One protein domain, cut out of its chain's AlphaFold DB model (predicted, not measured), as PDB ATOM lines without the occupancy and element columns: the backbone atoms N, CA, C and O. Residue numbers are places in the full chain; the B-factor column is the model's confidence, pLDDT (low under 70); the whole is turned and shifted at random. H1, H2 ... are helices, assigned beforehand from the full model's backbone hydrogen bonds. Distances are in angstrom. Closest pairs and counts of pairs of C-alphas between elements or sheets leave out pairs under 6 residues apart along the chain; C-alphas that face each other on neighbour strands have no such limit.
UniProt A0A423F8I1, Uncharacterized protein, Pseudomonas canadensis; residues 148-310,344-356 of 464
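AT A GLANCE: This is residues 148 to 310 and 344 to 356 of the 464 residues of an uncharacterized protein of Pseudomonas canadensis (UniProt A0A423F8I1). A knot of helices set mostly crosswise has H4 in its middle, with H1 on one side of it, H8 on the other side, and H6 meeting it near the last residues of H4 and the first of H6 as a V. H3 packs on H1 and H6, H11 and H12 pack on this body after a cut in the printed part, and H9 leads away from H8 as an arm with the short H10 at its tip, where residues 303 to 308 stick out. The printed part has 176 residues with twelve named helices, H1 to H12 in order along the chain, and no named strand; the class is all helix. It is compact, with a radius of gyration of the C-alphas of 16.9 A, and the C-alphas span 52 by 35 by 28 A.

IN THESE COORDINATES: H1, the longest helix, takes residues 148 to 168 and measures 30.7 A, beginning at C-alpha 148 at (-16.539, -54.976, -3.409). H2 is residues 176 to 181, and H3 is residues 191 to 199, 12.0 A long. H4, residues 211 to 224, is 20.0 A long and begins at C-alpha 211 at (4.160, -45.044, -7.996); its centre is 2.1 A from the mean of the C-alphas. After residues 225 to 239, which hold no named element, come H5, residues 240 to 244, and H6, residues 246 to 259, 20.1 A long. H7 is residues 262 to 266, H8 is residues 273 to 287 at 21.3 A, and H9 is residues 292 to 305 at 20.0 A. H10 is residues 307 to 310. Past the cut, H11 is residues 346 to 350, and H12 is residues 352 to 356, ending at C-alpha 356 at (5.214, -54.513, 7.034).

HOW THE PARTS SIT: H4 is the hub and touches five helices. H1 touches it with residues 150 to 157 alone, the closest C-alphas being those of Gln 154 and Leu 217, 5.9 A apart, at a shallow tilt of 34.7 degrees, only just short of steep, opposite ways. H6 touches H4 at a steep tilt of 40 degrees, opposite ways; the closest C-alphas, of Ser 223 and Pro 246, are 4.8 A apart. H7 touches H4, with the C-alphas of Leu 212 and Lys 265 closest at 5.4 A. H8 and H11 each only just touch H4, with 3 pairs of C-alphas within 8 A; the closest are Leu 218 to Ser 280, 7.2 A, and Leu 218 to Cys 350, 6.1 A. H3 touches H1 about perpendicular at 89 degrees, Ser 149 to Ala 192 being the closest C-alphas at 5.6 A, and touches H6 at a shallow tilt of 28 degrees, the same way, with Ser 199 and Cys 254 closest at 5.9 A. H6 and H8 touch about perpendicular at 88 degrees, with the C-alphas of Ala 256 and Ser 286 closest at 6.5 A. H12 touches H1, with the C-alphas of Phe 162 and Gly 353 closest at 4.2 A. H9 touches H8 with residues 292 to 293 alone, Ser 280 to Pro 292 being the closest C-alphas at 6.9 A. H10 touches H9 only at the corner, the C-alphas of Leu 303 and Met 309 being closest at 5.4 A, and H5 only just touches H6, only at the corner, with 3 pairs of C-alphas within 8 A and those of Leu 242 and Ile 248 closest at 6.1 A. H2 is close to H1 but not clearly touching, with the C-alphas of Leu 160 and Phe 179 closest at 8.0 A. In H1, H2, H3, H4, H5, H6, H8, H9, H11 and H12 every O i to N i+4 pair is within hydrogen-bond range; in H7 it is 0 of 1, with 2 of 2 O i to N i+3 pairs within range, and H10 is too short for an O i to N i+4 pair.

THE WHOLE: The two C-alphas farthest apart, of Gly 171 and Glu 238, are 54.4 A apart. Residues 311 to 343 are not printed, and C-alphas 310 and 344 are 18.5 A apart across the cut. The links H3 to H4 and H4 to H5 are long. The mean pLDDT of the printed part is 95.3, and no printed residue is under 70.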
ATOM      1  N   LEU A 148     -17.234 -53.729  -3.717       95.12
ATOM      2  CA  LEU A 148     -16.539 -54.976  -3.409       95.12
ATOM      3  C   LEU A 148     -15.195 -55.050  -4.146       95.12
ATOM      4  O   LEU A 148     -14.171 -55.312  -3.520       95.12
ATOM      5  N   SER A 149     -15.168 -54.729  -5.439       96.12
ATOM      6  CA  SER A 149     -13.941 -54.714  -6.243       96.12
ATOM      7  C   SER A 149     -12.932 -53.665  -5.758       96.12
ATOM      8  O   SER A 149     -11.724 -53.864  -5.890       96.12
ATOM      9  N   LEU A 150     -13.393 -52.567  -5.143       96.75
ATOM     10  CA  LEU A 150     -12.512 -51.604  -4.473       96.75
ATOM     11  C   LEU A 150     -11.871 -52.171  -3.208       96.75
ATOM     12  O   LEU A 150     -10.656 -52.060  -3.043       96.75
ATOM     13  N   LEU A 151     -12.673 -52.775  -2.328       96.25
ATOM     14  CA  LEU A 151     -12.194 -53.375  -1.080       96.25
ATOM     15  C   LEU A 151     -11.212 -54.522  -1.358       96.25
ATOM     16  O   LEU A 151     -10.107 -54.546  -0.814       96.25
ATOM     17  N   GLU A 152     -11.597 -55.439  -2.246       97.31
ATOM     18  CA  GLU A 152     -10.788 -56.600  -2.614       97.31
ATOM     19  C   GLU A 152      -9.543 -56.197  -3.407       97.31
ATOM     20  O   GLU A 152      -8.460 -56.733  -3.167       97.31
ATOM     21  N   GLY A 153      -9.654 -55.207  -4.299       97.56
ATOM     22  CA  GLY A 153      -8.516 -54.635  -5.012       97.56
ATOM     23  C   GLY A 153      -7.493 -54.003  -4.064       97.56
ATOM     24  O   GLY A 153      -6.304 -54.312  -4.149       97.56
ATOM     25  N   GLN A 154      -7.935 -53.176  -3.111       97.56
ATOM     26  CA  GLN A 154      -7.044 -52.571  -2.115       97.56
ATOM     27  C   GLN A 154      -6.328 -53.645  -1.282       97.56
ATOM     28  O   GLN A 154      -5.099 -53.635  -1.169       97.56
ATOM     29  N   ALA A 155      -7.082 -54.608  -0.740       96.50
ATOM     30  CA  ALA A 155      -6.531 -55.699   0.060       96.50
ATOM     31  C   ALA A 155      -5.546 -56.563  -0.743       96.50
ATOM     32  O   ALA A 155      -4.464 -56.902  -0.248       96.50
ATOM     33  N   ARG A 156      -5.881 -56.881  -2.001       97.62
ATOM     34  CA  ARG A 156      -5.019 -57.659  -2.893       97.62
ATOM     35  C   ARG A 156      -3.702 -56.944  -3.136       97.62
ATOM     36  O   ARG A 156      -2.656 -57.551  -2.937       97.62
ATOM     37  N   PHE A 157      -3.722 -55.673  -3.528       97.38
ATOM     38  CA  PHE A 157      -2.491 -54.947  -3.843       97.38
ATOM     39  C   PHE A 157      -1.603 -54.725  -2.612       97.38
ATOM     40  O   PHE A 157      -0.385 -54.858  -2.723       97.38
ATOM     41  N   ILE A 158      -2.185 -54.527  -1.425       95.50
ATOM     42  CA  ILE A 158      -1.445 -54.553  -0.152       95.50
ATOM     43  C   ILE A 158      -0.748 -55.908   0.056       95.50
ATOM     44  O   ILE A 158       0.430 -55.965   0.419       95.50
ATOM     45  N   GLN A 159      -1.444 -57.021  -0.194       94.88
ATOM     46  CA  GLN A 159      -0.849 -58.353  -0.087       94.88
ATOM     47  C   GLN A 159       0.274 -58.555  -1.112       94.88
ATOM     48  O   GLN A 159       1.324 -59.095  -0.763       94.88
ATOM     49  N   LEU A 160       0.077 -58.122  -2.359       94.88
ATOM     50  CA  LEU A 160       1.098 -58.236  -3.396       94.88
ATOM     51  C   LEU A 160       2.339 -57.413  -3.039       94.88
ATOM     52  O   LEU A 160       3.442 -57.934  -3.179       94.88
ATOM     53  N   GLN A 161       2.173 -56.192  -2.508       92.75
ATOM     54  CA  GLN A 161       3.286 -55.394  -1.977       92.75
ATOM     55  C   GLN A 161       4.069 -56.198  -0.940       92.75
ATOM     56  O   GLN A 161       5.275 -56.392  -1.088       92.75
ATOM     57  N   PHE A 162       3.384 -56.750   0.065       91.50
ATOM     58  CA  PHE A 162       4.033 -57.572   1.086       91.50
ATOM     59  C   PHE A 162       4.815 -58.755   0.488       91.50
ATOM     60  O   PHE A 162       5.943 -59.020   0.907       91.50
ATOM     61  N   LEU A 163       4.236 -59.458  -0.493       91.19
ATOM     62  CA  LEU A 163       4.863 -60.610  -1.142       91.19
ATOM     63  C   LEU A 163       6.069 -60.224  -2.008       91.19
ATOM     64  O   LEU A 163       7.089 -60.910  -1.930       91.19
ATOM     65  N   GLU A 164       5.993 -59.149  -2.801       90.31
ATOM     66  CA  GLU A 164       7.133 -58.675  -3.597       90.31
ATOM     67  C   GLU A 164       8.291 -58.288  -2.674       90.31
ATOM     68  O   GLU A 164       9.391 -58.824  -2.822       90.31
ATOM     69  N   PHE A 165       8.051 -57.469  -1.647       88.44
ATOM     70  CA  PHE A 165       9.116 -57.104  -0.713       88.44
ATOM     71  C   PHE A 165       9.679 -58.328   0.022       88.44
ATOM     72  O   PHE A 165      10.895 -58.463   0.154       88.44
ATOM     73  N   ALA A 166       8.825 -59.277   0.425       87.00
ATOM     74  CA  ALA A 166       9.273 -60.538   1.014       87.00
ATOM     75  C   ALA A 166      10.137 -61.382   0.074       87.00
ATOM     76  O   ALA A 166      11.088 -62.024   0.531       87.00
ATOM     77  N   SER A 167       9.851 -61.346  -1.225       87.12
ATOM     78  CA  SER A 167      10.591 -62.089  -2.243       87.12
ATOM     79  C   SER A 167      12.040 -61.613  -2.413       87.12
ATOM     80  O   SER A 167      12.911 -62.408  -2.781       87.12
ATOM     81  N   PHE A 168      12.347 -60.359  -2.049       84.44
ATOM     82  CA  PHE A 168      13.707 -59.813  -2.130       84.44
ATOM     83  C   PHE A 168      14.701 -60.587  -1.260       84.44
ATOM     84  O   PHE A 168      15.847 -60.788  -1.666       84.44
ATOM     85  N   LYS A 169      14.256 -61.134  -0.118       81.44
ATOM     86  CA  LYS A 169      15.084 -62.004   0.741       81.44
ATOM     87  C   LYS A 169      15.533 -63.290   0.044       81.44
ATOM     88  O   LYS A 169      16.529 -63.883   0.448       81.44
ATOM     89  N   PHE A 170      14.817 -63.715  -0.993       83.94
ATOM     90  CA  PHE A 170      15.102 -64.928  -1.758       83.94
ATOM     91  C   PHE A 170      15.797 -64.641  -3.099       83.94
ATOM     92  O   PHE A 170      15.973 -65.557  -3.902       83.94
ATOM     93  N   GLY A 171      16.186 -63.386  -3.365       81.88
ATOM     94  CA  GLY A 171      16.882 -62.990  -4.595       81.88
ATOM     95  C   GLY A 171      16.058 -63.183  -5.874       81.88
ATOM     96  O   GLY A 171      16.628 -63.286  -6.959       81.88
ATOM     97  N   ARG A 172      14.728 -63.276  -5.754       82.62
ATOM     98  CA  ARG A 172      13.790 -63.471  -6.868       82.62
ATOM     99  C   ARG A 172      12.628 -62.485  -6.732       82.62
ATOM    100  O   ARG A 172      11.580 -62.891  -6.235       82.62
ATOM    101  N   PRO A 173      12.819 -61.211  -7.118       79.50
ATOM    102  CA  PRO A 173      11.746 -60.227  -7.081       79.50
ATOM    103  C   PRO A 173      10.589 -60.697  -7.967       79.50
ATOM    104  O   PRO A 173      10.788 -60.976  -9.150       79.50
ATOM    105  N   LEU A 174       9.403 -60.831  -7.377       87.31
ATOM    106  CA  LEU A 174       8.178 -61.165  -8.103       87.31
ATOM    107  C   LEU A 174       7.690 -59.939  -8.874       87.31
ATOM    108  O   LEU A 174       7.609 -58.859  -8.299       87.31
ATOM    109  N   LYS A 175       7.337 -60.101 -10.152       89.75
ATOM    110  CA  LYS A 175       6.760 -59.013 -10.952       89.75
ATOM    111  C   LYS A 175       5.240 -59.022 -10.875       89.75
ATOM    112  O   LYS A 175       4.622 -60.074 -10.705       89.75
ATOM    113  N   LEU A 176       4.619 -57.866 -11.106       92.06
ATOM    114  CA  LEU A 176       3.159 -57.768 -11.161       92.06
ATOM    115  C   LEU A 176       2.563 -58.637 -12.283       92.06
ATOM    116  O   LEU A 176       1.515 -59.255 -12.105       92.06
ATOM    117  N   GLU A 177       3.274 -58.776 -13.403       90.88
ATOM    118  CA  GLU A 177       2.898 -59.700 -14.478       90.88
ATOM    119  C   GLU A 177       2.852 -61.169 -14.033       90.88
ATOM    120  O   GLU A 177       2.028 -61.934 -14.535       90.88
ATOM    121  N   ASP A 178       3.729 -61.587 -13.115       91.38
ATOM    122  CA  ASP A 178       3.766 -62.971 -12.633       91.38
ATOM    123  C   ASP A 178       2.535 -63.273 -11.776       91.38
ATOM    124  O   ASP A 178       1.934 -64.341 -11.906       91.38
ATOM    125  N   PHE A 179       2.117 -62.308 -10.952       93.44
ATOM    126  CA  PHE A 179       0.864 -62.380 -10.202       93.44
ATOM    127  C   PHE A 179      -0.347 -62.409 -11.138       93.44
ATOM    128  O   PHE A 179      -1.233 -63.249 -10.970       93.44
ATOM    129  N   ALA A 180      -0.366 -61.547 -12.159       92.62
ATOM    130  CA  ALA A 180      -1.438 -61.512 -13.149       92.62
ATOM    131  C   ALA A 180      -1.589 -62.859 -13.880       92.62
ATOM    132  O   ALA A 180      -2.692 -63.387 -13.966       92.62
ATOM    133  N   LYS A 181      -0.483 -63.468 -14.335       93.31
ATOM    134  CA  LYS A 181      -0.485 -64.783 -15.011       93.31
ATOM    135  C   LYS A 181      -0.972 -65.930 -14.122       93.31
ATOM    136  O   LYS A 181      -1.439 -66.937 -14.642       93.31
ATOM    137  N   GLN A 182      -0.845 -65.794 -12.804       94.25
ATOM    138  CA  GLN A 182      -1.329 -66.769 -11.822       94.25
ATOM    139  C   GLN A 182      -2.772 -66.500 -11.362       94.25
ATOM    140  O   GLN A 182      -3.260 -67.185 -10.467       94.25
ATOM    141  N   GLY A 183      -3.452 -65.507 -11.943       95.06
ATOM    142  CA  GLY A 183      -4.848 -65.187 -11.642       95.06
ATOM    143  C   GLY A 183      -5.061 -64.368 -10.366       95.06
ATOM    144  O   GLY A 183      -6.191 -64.204  -9.915       95.06
ATOM    145  N   TYR A 184      -4.005 -63.791  -9.776       95.50
ATOM    146  CA  TYR A 184      -4.139 -62.955  -8.569       95.50
ATOM    147  C   TYR A 184      -4.900 -61.643  -8.816       95.50
ATOM    148  O   TYR A 184      -5.305 -60.990  -7.857       95.50
ATOM    149  N   LEU A 185      -5.073 -61.253 -10.084       96.19
ATOM    150  CA  LEU A 185      -5.789 -60.049 -10.518       96.19
ATOM    151  C   LEU A 185      -7.092 -60.383 -11.269       96.19
ATOM    152  O   LEU A 185      -7.599 -59.551 -12.031       96.19
ATOM    153  N   ASP A 186      -7.611 -61.599 -11.114       95.88
ATOM    154  CA  ASP A 186      -8.854 -62.027 -11.756       95.88
ATOM    155  C   ASP A 186     -10.080 -61.648 -10.916       95.88
ATOM    156  O   ASP A 186     -10.020 -61.559  -9.687       95.88
ATOM    157  N   GLY A 187     -11.201 -61.400 -11.600       94.44
ATOM    158  CA  GLY A 187     -12.453 -60.964 -10.977       94.44
ATOM    159  C   GLY A 187     -12.288 -59.713 -10.106       94.44
ATOM    160  O   GLY A 187     -11.526 -58.798 -10.439       94.44
ATOM    161  N   VAL A 188     -12.969 -59.720  -8.956       94.94
ATOM    162  CA  VAL A 188     -13.017 -58.608  -7.988       94.94
ATOM    163  C   VAL A 188     -11.639 -58.168  -7.478       94.94
ATOM    164  O   VAL A 188     -11.470 -57.021  -7.081       94.94
ATOM    165  N   TYR A 189     -10.622 -59.036  -7.534       97.12
ATOM    166  CA  TYR A 189      -9.283 -58.737  -7.014       97.12
ATOM    167  C   TYR A 189      -8.450 -57.807  -7.904       97.12
ATOM    168  O   TYR A 189      -7.468 -57.235  -7.433       97.12
ATOM    169  N   GLY A 190      -8.793 -57.670  -9.189       96.75
ATOM    170  CA  GLY A 190      -8.050 -56.816 -10.125       96.75
ATOM    171  C   GLY A 190      -8.908 -55.861 -10.946       96.75
ATOM    172  O   GLY A 190      -8.353 -55.020 -11.650       96.75
ATOM    173  N   GLU A 191     -10.233 -55.962 -10.872       96.88
ATOM    174  CA  GLU A 191     -11.165 -55.134 -11.643       96.88
ATOM    175  C   GLU A 191     -10.959 -53.631 -11.397       96.88
ATOM    176  O   GLU A 191     -10.737 -52.885 -12.351       96.88
ATOM    177  N   ALA A 192     -10.927 -53.191 -10.132       97.81
ATOM    178  CA  ALA A 192     -10.733 -51.781  -9.794       97.81
ATOM    179  C   ALA A 192      -9.387 -51.229 -10.296       97.81
ATOM    180  O   ALA A 192      -9.320 -50.100 -10.784       97.81
ATOM    181  N   PHE A 193      -8.317 -52.027 -10.228       98.31
ATOM    182  CA  PHE A 193      -7.003 -51.615 -10.725       98.31
ATOM    183  C   PHE A 193      -6.970 -51.519 -12.253       98.31
ATOM    184  O   PHE A 193      -6.432 -50.562 -12.803       98.31
ATOM    185  N   LYS A 194      -7.585 -52.477 -12.959       97.75
ATOM    186  CA  LYS A 194      -7.705 -52.430 -14.425       97.75
ATOM    187  C   LYS A 194      -8.502 -51.203 -14.869       97.75
ATOM    188  O   LYS A 194      -8.065 -50.507 -15.786       97.75
ATOM    189  N   TYR A 195      -9.608 -50.904 -14.182       98.25
ATOM    190  CA  TYR A 195     -10.359 -49.671 -14.402       98.25
ATOM    191  C   TYR A 195      -9.461 -48.449 -14.176       98.25
ATOM    192  O   TYR A 195      -9.300 -47.658 -15.097       98.25
ATOM    193  N   PHE A 196      -8.783 -48.348 -13.027       98.69
ATOM    194  CA  PHE A 196      -7.861 -47.248 -12.715       98.69
ATOM    195  C   PHE A 196      -6.811 -47.013 -13.809       98.69
ATOM    196  O   PHE A 196      -6.656 -45.887 -14.279       98.69
ATOM    197  N   ILE A 197      -6.122 -48.065 -14.259       98.31
ATOM    198  CA  ILE A 197      -5.112 -47.964 -15.321       98.31
ATOM    199  C   ILE A 197      -5.736 -47.432 -16.616       98.31
ATOM    200  O   ILE A 197      -5.206 -46.494 -17.212       98.31
ATOM    201  N   SER A 198      -6.892 -47.972 -17.015       98.25
ATOM    202  CA  SER A 198      -7.584 -47.539 -18.233       98.25
ATOM    203  C   SER A 198      -8.115 -46.105 -18.146       98.25
ATOM    204  O   SER A 198      -7.945 -45.328 -19.077       98.25
ATOM    205  N   SER A 199      -8.720 -45.720 -17.021       98.06
ATOM    206  CA  SER A 199      -9.368 -44.421 -16.835       98.06
ATOM    207  C   SER A 199      -8.382 -43.293 -16.593       98.06
ATOM    208  O   SER A 199      -8.720 -42.135 -16.818       98.06
ATOM    209  N   THR A 200      -7.174 -43.620 -16.141       98.38
ATOM    210  CA  THR A 200      -6.098 -42.645 -15.984       98.38
ATOM    211  C   THR A 200      -5.216 -42.540 -17.223       98.38
ATOM    212  O   THR A 200      -4.311 -41.717 -17.205       98.38
ATOM    213  N   ASP A 201      -5.454 -43.302 -18.297       97.62
ATOM    214  CA  ASP A 201      -4.552 -43.424 -19.455       97.62
ATOM    215  C   ASP A 201      -3.108 -43.744 -19.016       97.62
ATOM    216  O   ASP A 201      -2.155 -43.029 -19.345       97.62
ATOM    217  N   SER A 202      -2.953 -44.777 -18.188       97.69
ATOM    218  CA  SER A 202      -1.651 -45.215 -17.672       97.69
ATOM    219  C   SER A 202      -1.217 -46.534 -18.309       97.69
ATOM    220  O   SER A 202      -2.040 -47.338 -18.745       97.69
ATOM    221  N   GLU A 203       0.092 -46.778 -18.351       96.19
ATOM    222  CA  GLU A 203       0.625 -48.093 -18.705       96.19
ATOM    223  C   GLU A 203       0.563 -49.031 -17.499       96.19
ATOM    224  O   GLU A 203       0.674 -48.605 -16.347       96.19
ATOM    225  N   PHE A 204       0.367 -50.325 -17.758       95.38
ATOM    226  CA  PHE A 204       0.332 -51.322 -16.697       95.38
ATOM    227  C   PHE A 204       1.735 -51.468 -16.074       95.38
ATOM    228  O   PHE A 204       2.681 -51.780 -16.805       95.38
ATOM    229  N   PRO A 205       1.905 -51.261 -14.756       95.81
ATOM    230  CA  PRO A 205       3.226 -51.253 -14.142       95.81
ATOM    231  C   PRO A 205       3.814 -52.663 -14.029       95.81
ATOM    232  O   PRO A 205       3.105 -53.663 -13.907       95.81
ATOM    233  N   SER A 206       5.145 -52.746 -14.035       92.44
ATOM    234  CA  SER A 206       5.866 -54.026 -13.952       92.44
ATOM    235  C   SER A 206       6.057 -54.531 -12.515       92.44
ATOM    236  O   SER A 206       6.199 -55.740 -12.307       92.44
ATOM    237  N   HIS A 207       6.017 -53.630 -11.530       91.88
ATOM    238  CA  HIS A 207       6.276 -53.886 -10.110       91.88
ATOM    239  C   HIS A 207       5.145 -53.327  -9.238       91.88
ATOM    240  O   HIS A 207       4.493 -52.357  -9.624       91.88
ATOM    241  N   VAL A 208       4.909 -53.909  -8.057       91.88
ATOM    242  CA  VAL A 208       3.907 -53.379  -7.109       91.88
ATOM    243  C   VAL A 208       4.436 -52.247  -6.237       91.88
ATOM    244  O   VAL A 208       3.660 -51.610  -5.522       91.88
ATOM    245  N   ASP A 209       5.735 -51.964  -6.330       89.62
ATOM    246  CA  ASP A 209       6.340 -50.747  -5.789       89.62
ATOM    247  C   ASP A 209       6.294 -49.538  -6.742       89.62
ATOM    248  O   ASP A 209       6.848 -48.475  -6.454       89.62
ATOM    249  N   ASP A 210       5.655 -49.686  -7.902       95.31
ATOM    250  CA  ASP A 210       5.500 -48.589  -8.851       95.31
ATOM    251  C   ASP A 210       4.615 -47.462  -8.266       95.31
ATOM    252  O   ASP A 210       3.573 -47.761  -7.664       95.31
ATOM    253  N   PRO A 211       4.964 -46.174  -8.464       97.25
ATOM    254  CA  PRO A 211       4.160 -45.044  -7.996       97.25
ATOM    255  C   PRO A 211       2.685 -45.102  -8.421       97.25
ATOM    256  O   PRO A 211       1.821 -44.651  -7.670       97.25
ATOM    257  N   LEU A 212       2.367 -45.697  -9.579       97.88
ATOM    258  CA  LEU A 212       0.985 -45.897 -10.029       97.88
ATOM    259  C   LEU A 212       0.201 -46.849  -9.122       97.88
ATOM    260  O   LEU A 212      -0.984 -46.622  -8.878       97.88
ATOM    261  N   VAL A 213       0.844 -47.893  -8.595       97.81
ATOM    262  CA  VAL A 213       0.223 -48.798  -7.617       97.81
ATOM    263  C   VAL A 213       0.016 -48.074  -6.289       97.81
ATOM    264  O   VAL A 213      -1.051 -48.188  -5.683       97.81
ATOM    265  N   GLY A 214       0.997 -47.271  -5.868       98.06
ATOM    266  CA  GLY A 214       0.859 -46.389  -4.709       98.06
ATOM    267  C   GLY A 214      -0.322 -45.424  -4.841       98.06
ATOM    268  O   GLY A 214      -1.100 -45.270  -3.895       98.06
ATOM    269  N   LEU A 215      -0.487 -44.817  -6.019       98.75
ATOM    270  CA  LEU A 215      -1.573 -43.889  -6.319       98.75
ATOM    271  C   LEU A 215      -2.926 -44.604  -6.372       98.75
ATOM    272  O   LEU A 215      -3.893 -44.091  -5.822       98.75
ATOM    273  N   PHE A 216      -3.000 -45.802  -6.953       98.75
ATOM    274  CA  PHE A 216      -4.210 -46.627  -6.917       98.75
ATOM    275  C   PHE A 216      -4.670 -46.903  -5.478       98.75
ATOM    276  O   PHE A 216      -5.830 -46.659  -5.150       98.75
ATOM    277  N   LEU A 217      -3.760 -47.355  -4.606       98.69
ATOM    278  CA  LEU A 217      -4.069 -47.624  -3.198       98.69
ATOM    279  C   LEU A 217      -4.536 -46.364  -2.458       98.69
ATOM    280  O   LEU A 217      -5.477 -46.437  -1.666       98.69
ATOM    281  N   LEU A 218      -3.933 -45.210  -2.768       98.69
ATOM    282  CA  LEU A 218      -4.379 -43.917  -2.258       98.69
ATOM    283  C   LEU A 218      -5.808 -43.613  -2.712       98.69
ATOM    284  O   LEU A 218      -6.647 -43.279  -1.886       98.69
ATOM    285  N   VAL A 219      -6.118 -43.771  -3.999       98.62
ATOM    286  CA  VAL A 219      -7.465 -43.509  -4.524       98.62
ATOM    287  C   VAL A 219      -8.500 -44.461  -3.923       98.62
ATOM    288  O   VAL A 219      -9.594 -44.008  -3.584       98.62
ATOM    289  N   CYS A 220      -8.175 -45.743  -3.721       98.44
ATOM    290  CA  CYS A 220      -9.025 -46.670  -2.965       98.44
ATOM    291  C   CYS A 220      -9.320 -46.128  -1.563       98.44
ATOM    292  O   CYS A 220     -10.483 -46.040  -1.167       98.44
ATOM    293  N   ASP A 221      -8.282 -45.711  -0.835       97.62
ATOM    294  CA  ASP A 221      -8.428 -45.162   0.509       97.62
ATOM    295  C   ASP A 221      -9.298 -43.894   0.536       97.62
ATOM    296  O   ASP A 221     -10.221 -43.797   1.346       97.62
ATOM    297  N   LEU A 222      -9.081 -42.956  -0.391       97.94
ATOM    298  CA  LEU A 222      -9.912 -41.755  -0.513       97.94
ATOM    299  C   LEU A 222     -11.370 -42.112  -0.770       97.94
ATOM    300  O   LEU A 222     -12.253 -41.578  -0.102       97.94
ATOM    301  N   SER A 223     -11.617 -43.022  -1.711       97.81
ATOM    302  CA  SER A 223     -12.951 -43.404  -2.185       97.81
ATOM    303  C   SER A 223     -13.783 -44.108  -1.116       97.81
ATOM    304  O   SER A 223     -14.986 -43.876  -1.027       97.81
ATOM    305  N   LEU A 224     -13.147 -44.904  -0.256       95.75
ATOM    306  CA  LEU A 224     -13.812 -45.639   0.824       95.75
ATOM    307  C   LEU A 224     -14.127 -44.781   2.059       95.75
ATOM    308  O   LEU A 224     -14.934 -45.192   2.887       95.75
ATOM    309  N   ASN A 225     -13.514 -43.600   2.190       95.00
ATOM    310  CA  ASN A 225     -13.650 -42.741   3.371       95.00
ATOM    311  C   ASN A 225     -14.259 -41.370   3.006       95.00
ATOM    312  O   ASN A 225     -13.520 -40.390   2.869       95.00
ATOM    313  N   PRO A 226     -15.583 -41.279   2.765       95.88
ATOM    314  CA  PRO A 226     -16.243 -39.998   2.515       95.88
ATOM    315  C   PRO A 226     -16.319 -39.169   3.800       95.88
ATOM    316  O   PRO A 226     -16.384 -39.720   4.894       95.88
ATOM    317  N   GLY A 227     -16.308 -37.841   3.655       95.94
ATOM    318  CA  GLY A 227     -16.514 -36.913   4.772       95.94
ATOM    319  C   GLY A 227     -17.928 -36.337   4.857       95.94
ATOM    320  O   GLY A 227     -18.309 -35.816   5.900       95.94
ATOM    321  N   VAL A 228     -18.691 -36.401   3.760       96.25
ATOM    322  CA  VAL A 228     -20.051 -35.855   3.665       96.25
ATOM    323  C   VAL A 228     -21.055 -36.771   4.368       96.25
ATOM    324  O   VAL A 228     -20.961 -37.997   4.277       96.25
ATOM    325  N   GLY A 229     -21.992 -36.183   5.109       95.62
ATOM    326  CA  GLY A 229     -22.975 -36.895   5.933       95.62
ATOM    327  C   GLY A 229     -22.405 -37.506   7.218       95.62
ATOM    328  O   GLY A 229     -23.157 -37.716   8.168       95.62
ATOM    329  N   PHE A 230     -21.100 -37.793   7.269       96.00
ATOM    330  CA  PHE A 230     -20.349 -38.165   8.466       96.00
ATOM    331  C   PHE A 230     -18.830 -38.077   8.185       96.00
ATOM    332  O   PHE A 230     -18.377 -38.697   7.222       96.00
ATOM    333  N   PRO A 231     -18.013 -37.372   8.999       96.62
ATOM    334  CA  PRO A 231     -18.380 -36.618  10.200       96.62
ATOM    335  C   PRO A 231     -18.959 -35.226   9.914       96.62
ATOM    336  O   PRO A 231     -19.484 -34.607  10.833       96.62
ATOM    337  N   PHE A 232     -18.876 -34.726   8.677       97.06
ATOM    338  CA  PHE A 232     -19.412 -33.415   8.312       97.06
ATOM    339  C   PHE A 232     -20.879 -33.499   7.892       97.06
ATOM    340  O   PHE A 232     -21.372 -34.553   7.490       97.06
ATOM    341  N   ASP A 233     -21.577 -32.367   7.972       95.81
ATOM    342  CA  ASP A 233     -22.956 -32.260   7.499       95.81
ATOM    343  C   ASP A 233     -23.049 -32.317   5.965       95.81
ATOM    344  O   ASP A 233     -22.056 -32.144   5.251       95.81
ATOM    345  N   ILE A 234     -24.253 -32.567   5.456       96.06
ATOM    346  CA  ILE A 234     -24.539 -32.546   4.021       96.06
ATOM    347  C   ILE A 234     -24.742 -31.093   3.591       96.06
ATOM    348  O   ILE A 234     -25.640 -30.406   4.075       96.06
ATOM    349  N   THR A 235     -23.906 -30.617   2.671       93.38
ATOM    350  CA  THR A 235     -23.996 -29.254   2.123       93.38
ATOM    351  C   THR A 235     -24.707 -29.216   0.773       93.38
ATOM    352  O   THR A 235     -25.447 -28.271   0.504       93.38
ATOM    353  N   ASP A 236     -24.521 -30.249  -0.051       94.88
ATOM    354  CA  ASP A 236     -25.214 -30.455  -1.321       94.88
ATOM    355  C   ASP A 236     -26.008 -31.764  -1.255       94.88
ATOM    356  O   ASP A 236     -25.481 -32.860  -1.454       94.88
ATOM    357  N   PHE A 237     -27.298 -31.645  -0.937       95.00
ATOM    358  CA  PHE A 237     -28.176 -32.806  -0.847       95.00
ATOM    359  C   PHE A 237     -28.409 -33.462  -2.204       95.00
ATOM    360  O   PHE A 237     -28.511 -34.675  -2.250       95.00
ATOM    361  N   GLU A 238     -28.443 -32.716  -3.310       93.88
ATOM    362  CA  GLU A 238     -28.673 -33.307  -4.633       93.88
ATOM    363  C   GLU A 238     -27.540 -34.268  -5.014       93.88
ATOM    364  O   GLU A 238     -27.784 -35.356  -5.544       93.88
ATOM    365  N   ARG A 239     -26.296 -33.888  -4.699       93.75
ATOM    366  CA  ARG A 239     -25.101 -34.687  -5.005       93.75
ATOM    367  C   ARG A 239     -24.721 -35.687  -3.926       93.75
ATOM    368  O   ARG A 239     -23.956 -36.604  -4.229       93.75
ATOM    369  N   PHE A 240     -25.250 -35.562  -2.711       95.75
ATOM    370  CA  PHE A 240     -24.857 -36.377  -1.560       95.75
ATOM    371  C   PHE A 240     -24.706 -37.883  -1.853       95.75
ATOM    372  O   PHE A 240     -23.653 -38.434  -1.524       95.75
ATOM    373  N   PRO A 241     -25.658 -38.573  -2.516       94.75
ATOM    374  CA  PRO A 241     -25.525 -40.008  -2.764       94.75
ATOM    375  C   PRO A 241     -24.343 -40.339  -3.681       94.75
ATOM    376  O   PRO A 241     -23.699 -41.372  -3.519       94.75
ATOM    377  N   LEU A 242     -24.009 -39.443  -4.613       93.31
ATOM    378  CA  LEU A 242     -22.854 -39.577  -5.503       93.31
ATOM    379  C   LEU A 242     -21.543 -39.331  -4.747       93.31
ATOM    380  O   LEU A 242     -20.567 -40.052  -4.944       93.31
ATOM    381  N   GLU A 243     -21.532 -38.336  -3.859       94.94
ATOM    382  CA  GLU A 243     -20.371 -37.962  -3.046       94.94
ATOM    383  C   GLU A 243     -20.077 -38.939  -1.905       94.94
ATOM    384  O   GLU A 243     -18.947 -38.983  -1.418       94.94
ATOM    385  N   ALA A 244     -21.072 -39.713  -1.475       95.56
ATOM    386  CA  ALA A 244     -20.934 -40.751  -0.460       95.56
ATOM    387  C   ALA A 244     -20.674 -42.145  -1.062       95.56
ATOM    388  O   ALA A 244     -20.131 -43.012  -0.375       95.56
ATOM    389  N   ASN A 245     -21.026 -42.389  -2.332       95.44
ATOM    390  CA  ASN A 245     -20.838 -43.694  -2.970       95.44
ATOM    391  C   ASN A 245     -19.355 -43.950  -3.321       95.44
ATOM    392  O   ASN A 245     -18.785 -43.225  -4.143       95.44
ATOM    393  N   PRO A 246     -18.717 -45.005  -2.777       95.88
ATOM    394  CA  PRO A 246     -17.286 -45.231  -2.964       95.88
ATOM    395  C   PRO A 246     -16.893 -45.474  -4.425       95.88
ATOM    396  O   PRO A 246     -15.875 -44.957  -4.882       95.88
ATOM    397  N   SER A 247     -17.704 -46.203  -5.189       95.50
ATOM    398  CA  SER A 247     -17.393 -46.517  -6.584       95.50
ATOM    399  C   SER A 247     -17.499 -45.304  -7.504       95.50
ATOM    400  O   SER A 247     -16.687 -45.141  -8.415       95.50
ATOM    401  N   ILE A 248     -18.468 -44.420  -7.249       95.81
ATOM    402  CA  ILE A 248     -18.617 -43.168  -8.004       95.81
ATOM    403  C   ILE A 248     -17.445 -42.233  -7.696       95.81
ATOM    404  O   ILE A 248     -16.808 -41.720  -8.617       95.81
ATOM    405  N   ARG A 249     -17.091 -42.077  -6.414       97.19
ATOM    406  CA  ARG A 249     -15.925 -41.283  -5.997       97.19
ATOM    407  C   ARG A 249     -14.635 -41.788  -6.629       97.19
ATOM    408  O   ARG A 249     -13.843 -40.981  -7.106       97.19
ATOM    409  N   PHE A 250     -14.442 -43.105  -6.693       98.25
ATOM    410  CA  PHE A 250     -13.276 -43.699  -7.342       98.25
ATOM    411  C   PHE A 250     -13.172 -43.303  -8.814       98.25
ATOM    412  O   PHE A 250     -12.105 -42.888  -9.273       98.25
ATOM    413  N   ALA A 251     -14.283 -43.372  -9.551       97.88
ATOM    414  CA  ALA A 251     -14.332 -42.947 -10.944       97.88
ATOM    415  C   ALA A 251     -14.022 -41.448 -11.103       97.88
ATOM    416  O   ALA A 251     -13.267 -41.072 -12.003       97.88
ATOM    417  N   ILE A 252     -14.542 -40.607 -10.204       97.75
ATOM    418  CA  ILE A 252     -14.281 -39.162 -10.182       97.75
ATOM    419  C   ILE A 252     -12.796 -38.876  -9.918       97.75
ATOM    420  O   ILE A 252     -12.186 -38.115 -10.668       97.75
ATOM    421  N   PHE A 253     -12.175 -39.539  -8.940       98.62
ATOM    422  CA  PHE A 253     -10.740 -39.397  -8.678       98.62
ATOM    423  C   PHE A 253      -9.874 -39.875  -9.849       98.62
ATOM    424  O   PHE A 253      -8.883 -39.225 -10.177       98.62
ATOM    425  N   CYS A 254     -10.245 -40.971 -10.520       98.62
ATOM    426  CA  CYS A 254      -9.545 -41.412 -11.731       98.62
ATOM    427  C   CYS A 254      -9.590 -40.334 -12.824       98.62
ATOM    428  O   CYS A 254      -8.575 -40.054 -13.465       98.62
ATOM    429  N   ASN A 255     -10.747 -39.693 -13.007       98.12
ATOM    430  CA  ASN A 255     -10.902 -38.601 -13.960       98.12
ATOM    431  C   ASN A 255     -10.084 -37.357 -13.559       98.12
ATOM    432  O   ASN A 255      -9.446 -36.749 -14.417       98.12
ATOM    433  N   ALA A 256     -10.034 -37.015 -12.269       98.50
ATOM    434  CA  ALA A 256      -9.186 -35.935 -11.760       98.50
ATOM    435  C   ALA A 256      -7.693 -36.212 -12.013       98.50
ATOM    436  O   ALA A 256      -6.974 -35.343 -12.497       98.50
ATOM    437  N   ILE A 257      -7.217 -37.443 -11.796       98.75
ATOM    438  CA  ILE A 257      -5.830 -37.841 -12.112       98.75
ATOM    439  C   ILE A 257      -5.534 -37.702 -13.606       98.75
ATOM    440  O   ILE A 257      -4.442 -37.275 -13.995       98.75
ATOM    441  N   LYS A 258      -6.488 -38.078 -14.460       98.31
ATOM    442  CA  LYS A 258      -6.327 -37.978 -15.910       98.31
ATOM    443  C   LYS A 258      -6.204 -36.530 -16.382       98.31
ATOM    444  O   LYS A 258      -5.351 -36.265 -17.221       98.31
ATOM    445  N   ASN A 259      -7.035 -35.628 -15.861       97.75
ATOM    446  CA  ASN A 259      -7.187 -34.285 -16.425       97.75
ATOM    447  C   ASN A 259      -6.431 -33.195 -15.652       97.75
ATOM    448  O   ASN A 259      -5.836 -32.319 -16.275       97.75
ATOM    449  N   ASP A 260      -6.439 -33.257 -14.319       97.31
ATOM    450  CA  ASP A 260      -6.036 -32.139 -13.455       97.31
ATOM    451  C   ASP A 260      -4.779 -32.455 -12.627       97.31
ATOM    452  O   ASP A 260      -3.943 -31.583 -12.403       97.31
ATOM    453  N   CYS A 261      -4.612 -33.715 -12.214       97.56
ATOM    454  CA  CYS A 261      -3.573 -34.162 -11.277       97.56
ATOM    455  C   CYS A 261      -2.603 -35.186 -11.900       97.56
ATOM    456  O   CYS A 261      -2.150 -36.126 -11.240       97.56
ATOM    457  N   THR A 262      -2.277 -35.046 -13.189       97.88
ATOM    458  CA  THR A 262      -1.484 -36.041 -13.937       97.88
ATOM    459  C   THR A 262      -0.077 -36.263 -13.372       97.88
ATOM    460  O   THR A 262       0.445 -37.375 -13.466       97.88
ATOM    461  N   HIS A 263       0.543 -35.257 -12.744       97.81
ATOM    462  CA  HIS A 263       1.866 -35.402 -12.114       97.81
ATOM    463  C   HIS A 263       1.866 -36.374 -10.933       97.81
ATOM    464  O   HIS A 263       2.918 -36.941 -10.624       97.81
ATOM    465  N   LEU A 264       0.711 -36.619 -10.300       98.31
ATOM    466  CA  LEU A 264       0.612 -37.554  -9.179       98.31
ATOM    467  C   LEU A 264       0.961 -38.990  -9.578       98.31
ATOM    468  O   LEU A 264       1.451 -39.743  -8.738       98.31
ATOM    469  N   LYS A 265       0.817 -39.349 -10.863       98.31
ATOM    470  CA  LYS A 265       1.183 -40.671 -11.408       98.31
ATOM    471  C   LYS A 265       2.635 -41.068 -11.137       98.31
ATOM    472  O   LYS A 265       2.939 -42.252 -11.101       98.31
ATOM    473  N   THR A 266       3.524 -40.093 -10.955       97.56
ATOM    474  CA  THR A 266       4.959 -40.308 -10.698       97.56
ATOM    475  C   THR A 266       5.438 -39.647  -9.404       97.56
ATOM    476  O   THR A 266       6.641 -39.516  -9.180       97.56
ATOM    477  N   TYR A 267       4.510 -39.142  -8.587       97.94
ATOM    478  CA  TYR A 267       4.840 -38.304  -7.437       97.94
ATOM    479  C   TYR A 267       5.350 -39.114  -6.242       97.94
ATOM    480  O   TYR A 267       6.320 -38.701  -5.614       97.94
ATOM    481  N   LEU A 268       4.724 -40.261  -5.961       97.25
ATOM    482  CA  LEU A 268       5.039 -41.109  -4.810       97.25
ATOM    483  C   LEU A 268       6.385 -41.814  -5.006       97.25
ATOM    484  O   LEU A 268       6.525 -42.644  -5.899       97.25
ATOM    485  N   LYS A 269       7.373 -41.492  -4.172       94.94
ATOM    486  CA  LYS A 269       8.727 -42.062  -4.222       94.94
ATOM    487  C   LYS A 269       9.105 -42.699  -2.897       94.94
ATOM    488  O   LYS A 269       9.520 -43.858  -2.861       94.94
ATOM    489  N   ASP A 270       8.936 -41.952  -1.813       93.62
ATOM    490  CA  ASP A 270       9.367 -42.383  -0.484       93.62
ATOM    491  C   ASP A 270       8.235 -43.077   0.287       93.62
ATOM    492  O   ASP A 270       8.499 -43.836   1.222       93.62
ATOM    493  N   TYR A 271       6.990 -42.898  -0.172       94.69
ATOM    494  CA  TYR A 271       5.763 -43.366   0.472       94.69
ATOM    495  C   TYR A 271       5.615 -42.796   1.888       94.69
ATOM    496  O   TYR A 271       5.235 -43.487   2.823       94.69
ATOM    497  N   SER A 272       5.958 -41.526   2.056       95.62
ATOM    498  CA  SER A 272       5.969 -40.810   3.326       95.62
ATOM    499  C   SER A 272       4.595 -40.265   3.728       95.62
ATOM    500  O   SER A 272       3.676 -40.121   2.916       95.62
ATOM    501  N   ARG A 273       4.481 -39.880   5.006       96.56
ATOM    502  CA  ARG A 273       3.330 -39.143   5.549       96.56
ATOM    503  C   ARG A 273       3.021 -37.868   4.759       96.56
ATOM    504  O   ARG A 273       1.855 -37.560   4.515       96.56
ATOM    505  N   ASP A 274       4.061 -37.131   4.378       98.12
ATOM    506  CA  ASP A 274       3.920 -35.862   3.665       98.12
ATOM    507  C   ASP A 274       3.443 -36.091   2.229       98.12
ATOM    508  O   ASP A 274       2.532 -35.399   1.777       98.12
ATOM    509  N   GLU A 275       3.972 -37.110   1.543       98.31
ATOM    510  CA  GLU A 275       3.494 -37.490   0.211       98.31
ATOM    511  C   GLU A 275       2.029 -37.935   0.234       98.31
ATOM    512  O   GLU A 275       1.254 -37.523  -0.631       98.31
ATOM    513  N   TYR A 276       1.626 -38.723   1.243       98.56
ATOM    514  CA  TYR A 276       0.226 -39.108   1.428       98.56
ATOM    515  C   TYR A 276      -0.671 -37.873   1.551       98.56
ATOM    516  O   TYR A 276      -1.657 -37.747   0.821       98.56
ATOM    517  N   PHE A 277      -0.357 -36.952   2.471       98.44
ATOM    518  CA  PHE A 277      -1.225 -35.800   2.722       98.44
ATOM    519  C   PHE A 277      -1.228 -34.808   1.567       98.44
ATOM    520  O   PHE A 277      -2.274 -34.232   1.279       98.44
ATOM    521  N   TYR A 278      -0.099 -34.630   0.885       98.56
ATOM    522  CA  TYR A 278      -0.035 -33.786  -0.299       98.56
ATOM    523  C   TYR A 278      -0.929 -34.335  -1.416       98.56
ATOM    524  O   TYR A 278      -1.870 -33.658  -1.830       98.56
ATOM    525  N   ALA A 279      -0.697 -35.582  -1.845       98.56
ATOM    526  CA  ALA A 279      -1.424 -36.177  -2.964       98.56
ATOM    527  C   ALA A 279      -2.924 -36.325  -2.661       98.56
ATOM    528  O   ALA A 279      -3.765 -36.027  -3.507       98.56
ATOM    529  N   SER A 280      -3.277 -36.734  -1.436       98.44
ATOM    530  CA  SER A 280      -4.683 -36.840  -1.030       98.44
ATOM    531  C   SER A 280      -5.401 -35.496  -0.986       98.44
ATOM    532  O   SER A 280      -6.553 -35.413  -1.406       98.44
ATOM    533  N   ASN A 281      -4.748 -34.447  -0.480       98.25
ATOM    534  CA  ASN A 281      -5.348 -33.121  -0.416       98.25
ATOM    535  C   ASN A 281      -5.534 -32.525  -1.811       98.25
ATOM    536  O   ASN A 281      -6.570 -31.925  -2.075       98.25
ATOM    537  N   GLU A 282      -4.561 -32.713  -2.701       98.31
ATOM    538  CA  GLU A 282      -4.642 -32.224  -4.074       98.31
ATOM    539  C   GLU A 282      -5.805 -32.873  -4.840       98.31
ATOM    540  O   GLU A 282      -6.632 -32.172  -5.423       98.31
ATOM    541  N   LEU A 283      -5.945 -34.202  -4.743       98.38
ATOM    542  CA  LEU A 283      -7.062 -34.934  -5.346       98.38
ATOM    543  C   LEU A 283      -8.414 -34.537  -4.755       98.38
ATOM    544  O   LEU A 283      -9.368 -34.301  -5.496       98.38
ATOM    545  N   ALA A 284      -8.508 -34.457  -3.424       97.94
ATOM    546  CA  ALA A 284      -9.738 -34.050  -2.754       97.94
ATOM    547  C   ALA A 284     -10.151 -32.635  -3.180       97.94
ATOM    548  O   ALA A 284     -11.310 -32.419  -3.524       97.94
ATOM    549  N   GLN A 285      -9.198 -31.701  -3.247       97.75
ATOM    550  CA  GLN A 285      -9.448 -30.331  -3.682       97.75
ATOM    551  C   GLN A 285      -9.900 -30.256  -5.145       97.75
ATOM    552  O   GLN A 285     -10.861 -29.546  -5.433       97.75
ATOM    553  N   SER A 286      -9.255 -30.996  -6.055       97.81
ATOM    554  CA  SER A 286      -9.655 -31.071  -7.471       97.81
ATOM    555  C   SER A 286     -11.095 -31.579  -7.638       97.81
ATOM    556  O   SER A 286     -11.820 -31.100  -8.507       97.81
ATOM    557  N   CYS A 287     -11.545 -32.474  -6.754       96.75
ATOM    558  CA  CYS A 287     -12.899 -33.034  -6.785       96.75
ATOM    559  C   CYS A 287     -13.926 -32.262  -5.935       96.75
ATOM    560  O   CYS A 287     -15.099 -32.627  -5.937       96.75
ATOM    561  N   GLY A 288     -13.516 -31.229  -5.189       95.88
ATOM    562  CA  GLY A 288     -14.395 -30.508  -4.259       95.88
ATOM    563  C   GLY A 288     -14.787 -31.300  -3.004       95.88
ATOM    564  O   GLY A 288     -15.806 -31.006  -2.387       95.88
ATOM    565  N   TYR A 289     -13.997 -32.300  -2.612       96.94
ATOM    566  CA  TYR A 289     -14.252 -33.139  -1.441       96.94
ATOM    567  C   TYR A 289     -13.472 -32.686  -0.207       96.94
ATOM    568  O   TYR A 289     -12.395 -32.096  -0.295       96.94
ATOM    569  N   HIS A 290     -13.989 -33.046   0.970       97.06
ATOM    570  CA  HIS A 290     -13.232 -32.961   2.216       97.06
ATOM    571  C   HIS A 290     -11.943 -33.785   2.097       97.06
ATOM    572  O   HIS A 290     -11.977 -34.957   1.710       97.06
ATOM    573  N   SER A 291     -10.801 -33.186   2.442       96.75
ATOM    574  CA  SER A 291      -9.535 -33.916   2.451       96.75
ATOM    575  C   SER A 291      -9.512 -34.942   3.591       96.75
ATOM    576  O   SER A 291     -10.115 -34.700   4.643       96.75
ATOM    577  N   PRO A 292      -8.784 -36.069   3.456       96.50
ATOM    578  CA  PRO A 292      -8.667 -37.041   4.544       96.50
ATOM    579  C   PRO A 292      -8.142 -36.420   5.827       96.50
ATOM    580  O   PRO A 292      -8.574 -36.793   6.909       96.50
ATOM    581  N   ARG A 293      -7.237 -35.443   5.714       97.81
ATOM    582  CA  ARG A 293      -6.741 -34.715   6.875       97.81
ATOM    583  C   ARG A 293      -7.864 -33.977   7.600       97.81
ATOM    584  O   ARG A 293      -7.981 -34.150   8.801       97.81
ATOM    585  N   ALA A 294      -8.708 -33.235   6.881       98.00
ATOM    586  CA  ALA A 294      -9.833 -32.524   7.487       98.00
ATOM    587  C   ALA A 294     -10.810 -33.484   8.189       98.00
ATOM    588  O   ALA A 294     -11.237 -33.215   9.306       98.00
ATOM    589  N   ILE A 295     -11.116 -34.623   7.559       98.12
ATOM    590  CA  ILE A 295     -11.984 -35.663   8.138       98.12
ATOM    591  C   ILE A 295     -11.385 -36.218   9.435       98.12
ATOM    592  O   ILE A 295     -12.068 -36.312  10.452       98.12
ATOM    593  N   LEU A 296     -10.107 -36.593   9.399       98.12
ATOM    594  CA  LEU A 296      -9.420 -37.178  10.546       98.12
ATOM    595  C   LEU A 296      -9.225 -36.161  11.679       98.12
ATOM    596  O   LEU A 296      -9.383 -36.530  12.840       98.12
ATOM    597  N   ASP A 297      -8.933 -34.900  11.353       98.06
ATOM    598  CA  ASP A 297      -8.823 -33.808  12.324       98.06
ATOM    599  C   ASP A 297     -10.172 -33.566  13.032       98.06
ATOM    600  O   ASP A 297     -10.194 -33.437  14.255       98.06
ATOM    601  N   GLU A 298     -11.301 -33.584  12.310       97.94
ATOM    602  CA  GLU A 298     -12.642 -33.439  12.908       97.94
ATOM    603  C   GLU A 298     -12.977 -34.597  13.862       97.94
ATOM    604  O   GLU A 298     -13.416 -34.378  14.988       97.94
ATOM    605  N   LEU A 299     -12.699 -35.841  13.464       97.25
ATOM    606  CA  LEU A 299     -12.901 -37.003  14.338       97.25
ATOM    607  C   LEU A 299     -12.000 -36.958  15.577       97.25
ATOM    608  O   LEU A 299     -12.422 -37.334  16.671       97.25
ATOM    609  N   ASN A 300     -10.752 -36.509  15.421       96.62
ATOM    610  CA  ASN A 300      -9.823 -36.405  16.538       96.62
ATOM    611  C   ASN A 300     -10.210 -35.266  17.489       96.62
ATOM    612  O   ASN A 300     -10.081 -35.413  18.700       96.62
ATOM    613  N   LYS A 301     -10.778 -34.178  16.967       96.75
ATOM    614  CA  LYS A 301     -11.357 -33.109  17.780       96.75
ATOM    615  C   LYS A 301     -12.455 -33.635  18.708       96.75
ATOM    616  O   LYS A 301     -12.473 -33.270  19.880       96.75
ATOM    617  N   TRP A 302     -13.318 -34.547  18.247       94.88
ATOM    618  CA  TRP A 302     -14.316 -35.178  19.126       94.88
ATOM    619  C   TRP A 302     -13.659 -35.939  20.281       94.88
ATOM    620  O   TRP A 302     -14.153 -35.908  21.405       94.88
ATOM    621  N   LEU A 303     -12.537 -36.617  20.021       93.44
ATOM    622  CA  LEU A 303     -11.786 -37.327  21.057       93.44
ATOM    623  C   LEU A 303     -11.176 -36.386  22.095       93.44
ATOM    624  O   LEU A 303     -11.068 -36.801  23.243       93.44
ATOM    625  N   ASP A 304     -10.794 -35.173  21.697       92.94
ATOM    626  CA  ASP A 304     -10.144 -34.186  22.563       92.94
ATOM    627  C   ASP A 304     -11.158 -33.332  23.351       92.94
ATOM    628  O   ASP A 304     -10.897 -32.938  24.490       92.94
ATOM    629  N   GLU A 305     -12.321 -33.043  22.763       93.94
ATOM    630  CA  GLU A 305     -13.292 -32.089  23.312       93.94
ATOM    631  C   GLU A 305     -14.467 -32.764  24.036       93.94
ATOM    632  O   GLU A 305     -14.993 -32.202  25.000       93.94
ATOM    633  N   GLU A 306     -14.865 -33.982  23.647       93.75
ATOM    634  CA  GLU A 306     -16.129 -34.578  24.096       93.75
ATOM    635  C   GLU A 306     -15.941 -35.580  25.254       93.75
ATOM    636  O   GLU A 306     -15.359 -36.660  25.082       93.75
ATOM    637  N   PRO A 307     -16.486 -35.318  26.463       92.88
ATOM    638  CA  PRO A 307     -16.334 -36.210  27.619       92.88
ATOM    639  C   PRO A 307     -16.856 -37.631  27.388       92.88
ATOM    640  O   PRO A 307     -16.307 -38.599  27.921       92.88
ATOM    641  N   VAL A 308     -17.911 -37.771  26.582       93.44
ATOM    642  CA  VAL A 308     -18.487 -39.076  26.246       93.44
ATOM    643  C   VAL A 308     -17.545 -39.910  25.375       93.44
ATOM    644  O   VAL A 308     -17.442 -41.122  25.568       93.44
ATOM    645  N   MET A 309     -16.787 -39.271  24.481       95.06
ATOM    646  CA  MET A 309     -15.786 -39.949  23.660       95.06
ATOM    647  C   MET A 309     -14.582 -40.364  24.508       95.06
ATOM    648  O   MET A 309     -14.116 -41.498  24.402       95.06
ATOM    649  N   HIS A 310     -14.150 -39.524  25.452       94.44
ATOM    650  CA  HIS A 310     -13.137 -39.912  26.436       94.44
ATOM    651  C   HIS A 310     -13.538 -41.151  27.252       94.44
ATOM    652  O   HIS A 310     -12.701 -42.020  27.510       94.44
ATOM    653  N   GLU A 344      -1.928 -39.973  12.498       95.12
ATOM    654  CA  GLU A 344      -0.540 -40.022  12.949       95.12
ATOM    655  C   GLU A 344       0.402 -40.640  11.902       95.12
ATOM    656  O   GLU A 344       1.506 -40.126  11.696       95.12
ATOM    657  N   VAL A 345      -0.028 -41.731  11.255       95.19
ATOM    658  CA  VAL A 345       0.767 -42.541  10.306       95.19
ATOM    659  C   VAL A 345      -0.045 -42.979   9.075       95.19
ATOM    660  O   VAL A 345      -0.210 -44.177   8.818       95.19
ATOM    661  N   PRO A 346      -0.606 -42.048   8.295       96.62
ATOM    662  CA  PRO A 346      -1.482 -42.411   7.183       96.62
ATOM    663  C   PRO A 346      -0.793 -43.293   6.133       96.62
ATOM    664  O   PRO A 346      -1.427 -44.172   5.549       96.62
ATOM    665  N   GLU A 347       0.514 -43.112   5.938       95.25
ATOM    666  CA  GLU A 347       1.328 -43.890   5.011       95.25
ATOM    667  C   GLU A 347       1.325 -45.387   5.339       95.25
ATOM    668  O   GLU A 347       1.283 -46.227   4.440       95.25
ATOM    669  N   PHE A 348       1.280 -45.724   6.632       94.50
ATOM    670  CA  PHE A 348       1.207 -47.107   7.087       94.50
ATOM    671  C   PHE A 348      -0.130 -47.748   6.723       94.50
ATOM    672  O   PHE A 348      -0.159 -48.907   6.331       94.50
ATOM    673  N   PHE A 349      -1.237 -47.015   6.839       94.75
ATOM    674  CA  PHE A 349      -2.563 -47.554   6.535       94.75
ATOM    675  C   PHE A 349      -2.828 -47.637   5.029       94.75
ATOM    676  O   PHE A 349      -3.438 -48.605   4.581       94.75
ATOM    677  N   CYS A 350      -2.325 -46.677   4.251       96.44
ATOM    678  CA  CYS A 350      -2.466 -46.663   2.796       96.44
ATOM    679  C   CYS A 350      -1.610 -47.745   2.113       96.44
ATOM    680  O   CYS A 350      -2.086 -48.468   1.239       96.44
ATOM    681  N   TRP A 351      -0.354 -47.904   2.550       95.06
ATOM    682  CA  TRP A 351       0.642 -48.773   1.906       95.06
ATOM    683  C   TRP A 351       1.204 -49.827   2.865       95.06
ATOM    684  O   TRP A 351       2.401 -50.127   2.876       95.06
ATOM    685  N   SER A 352       0.337 -50.403   3.701       92.06
ATOM    686  CA  SER A 352       0.727 -51.334   4.773       92.06
ATOM    687  C   SER A 352       1.593 -52.503   4.295       92.06
ATOM    688  O   SER A 352       2.517 -52.907   5.003       92.06
ATOM    689  N   GLY A 353       1.363 -53.014   3.082       90.56
ATOM    690  CA  GLY A 353       2.148 -54.103   2.494       90.56
ATOM    691  C   GLY A 353       3.637 -53.778   2.384       90.56
ATOM    692  O   GLY A 353       4.477 -54.609   2.740       90.56
ATOM    693  N   ARG A 354       3.960 -52.542   1.981       88.88
ATOM    694  CA  ARG A 354       5.328 -52.009   1.941       88.88
ATOM    695  C   ARG A 354       5.925 -51.955   3.343       88.88
ATOM    696  O   ARG A 354       6.921 -52.624   3.620       88.88
ATOM    697  N   PHE A 355       5.277 -51.238   4.257       87.00
ATOM    698  CA  PHE A 355       5.809 -50.977   5.598       87.00
ATOM    699  C   PHE A 355       5.957 -52.226   6.472       87.00
ATOM    700  O   PHE A 355       6.875 -52.300   7.288       87.00
ATOM    701  N   ARG A 356       5.112 -53.248   6.285       80.69
ATOM    702  CA  ARG A 356       5.214 -54.513   7.034       80.69
ATOM    703  C   ARG A 356       6.464 -55.323   6.698       80.69
ATOM    704  O   ARG A 356       6.864 -56.149   7.518       80.69
TER     705      ARG A 356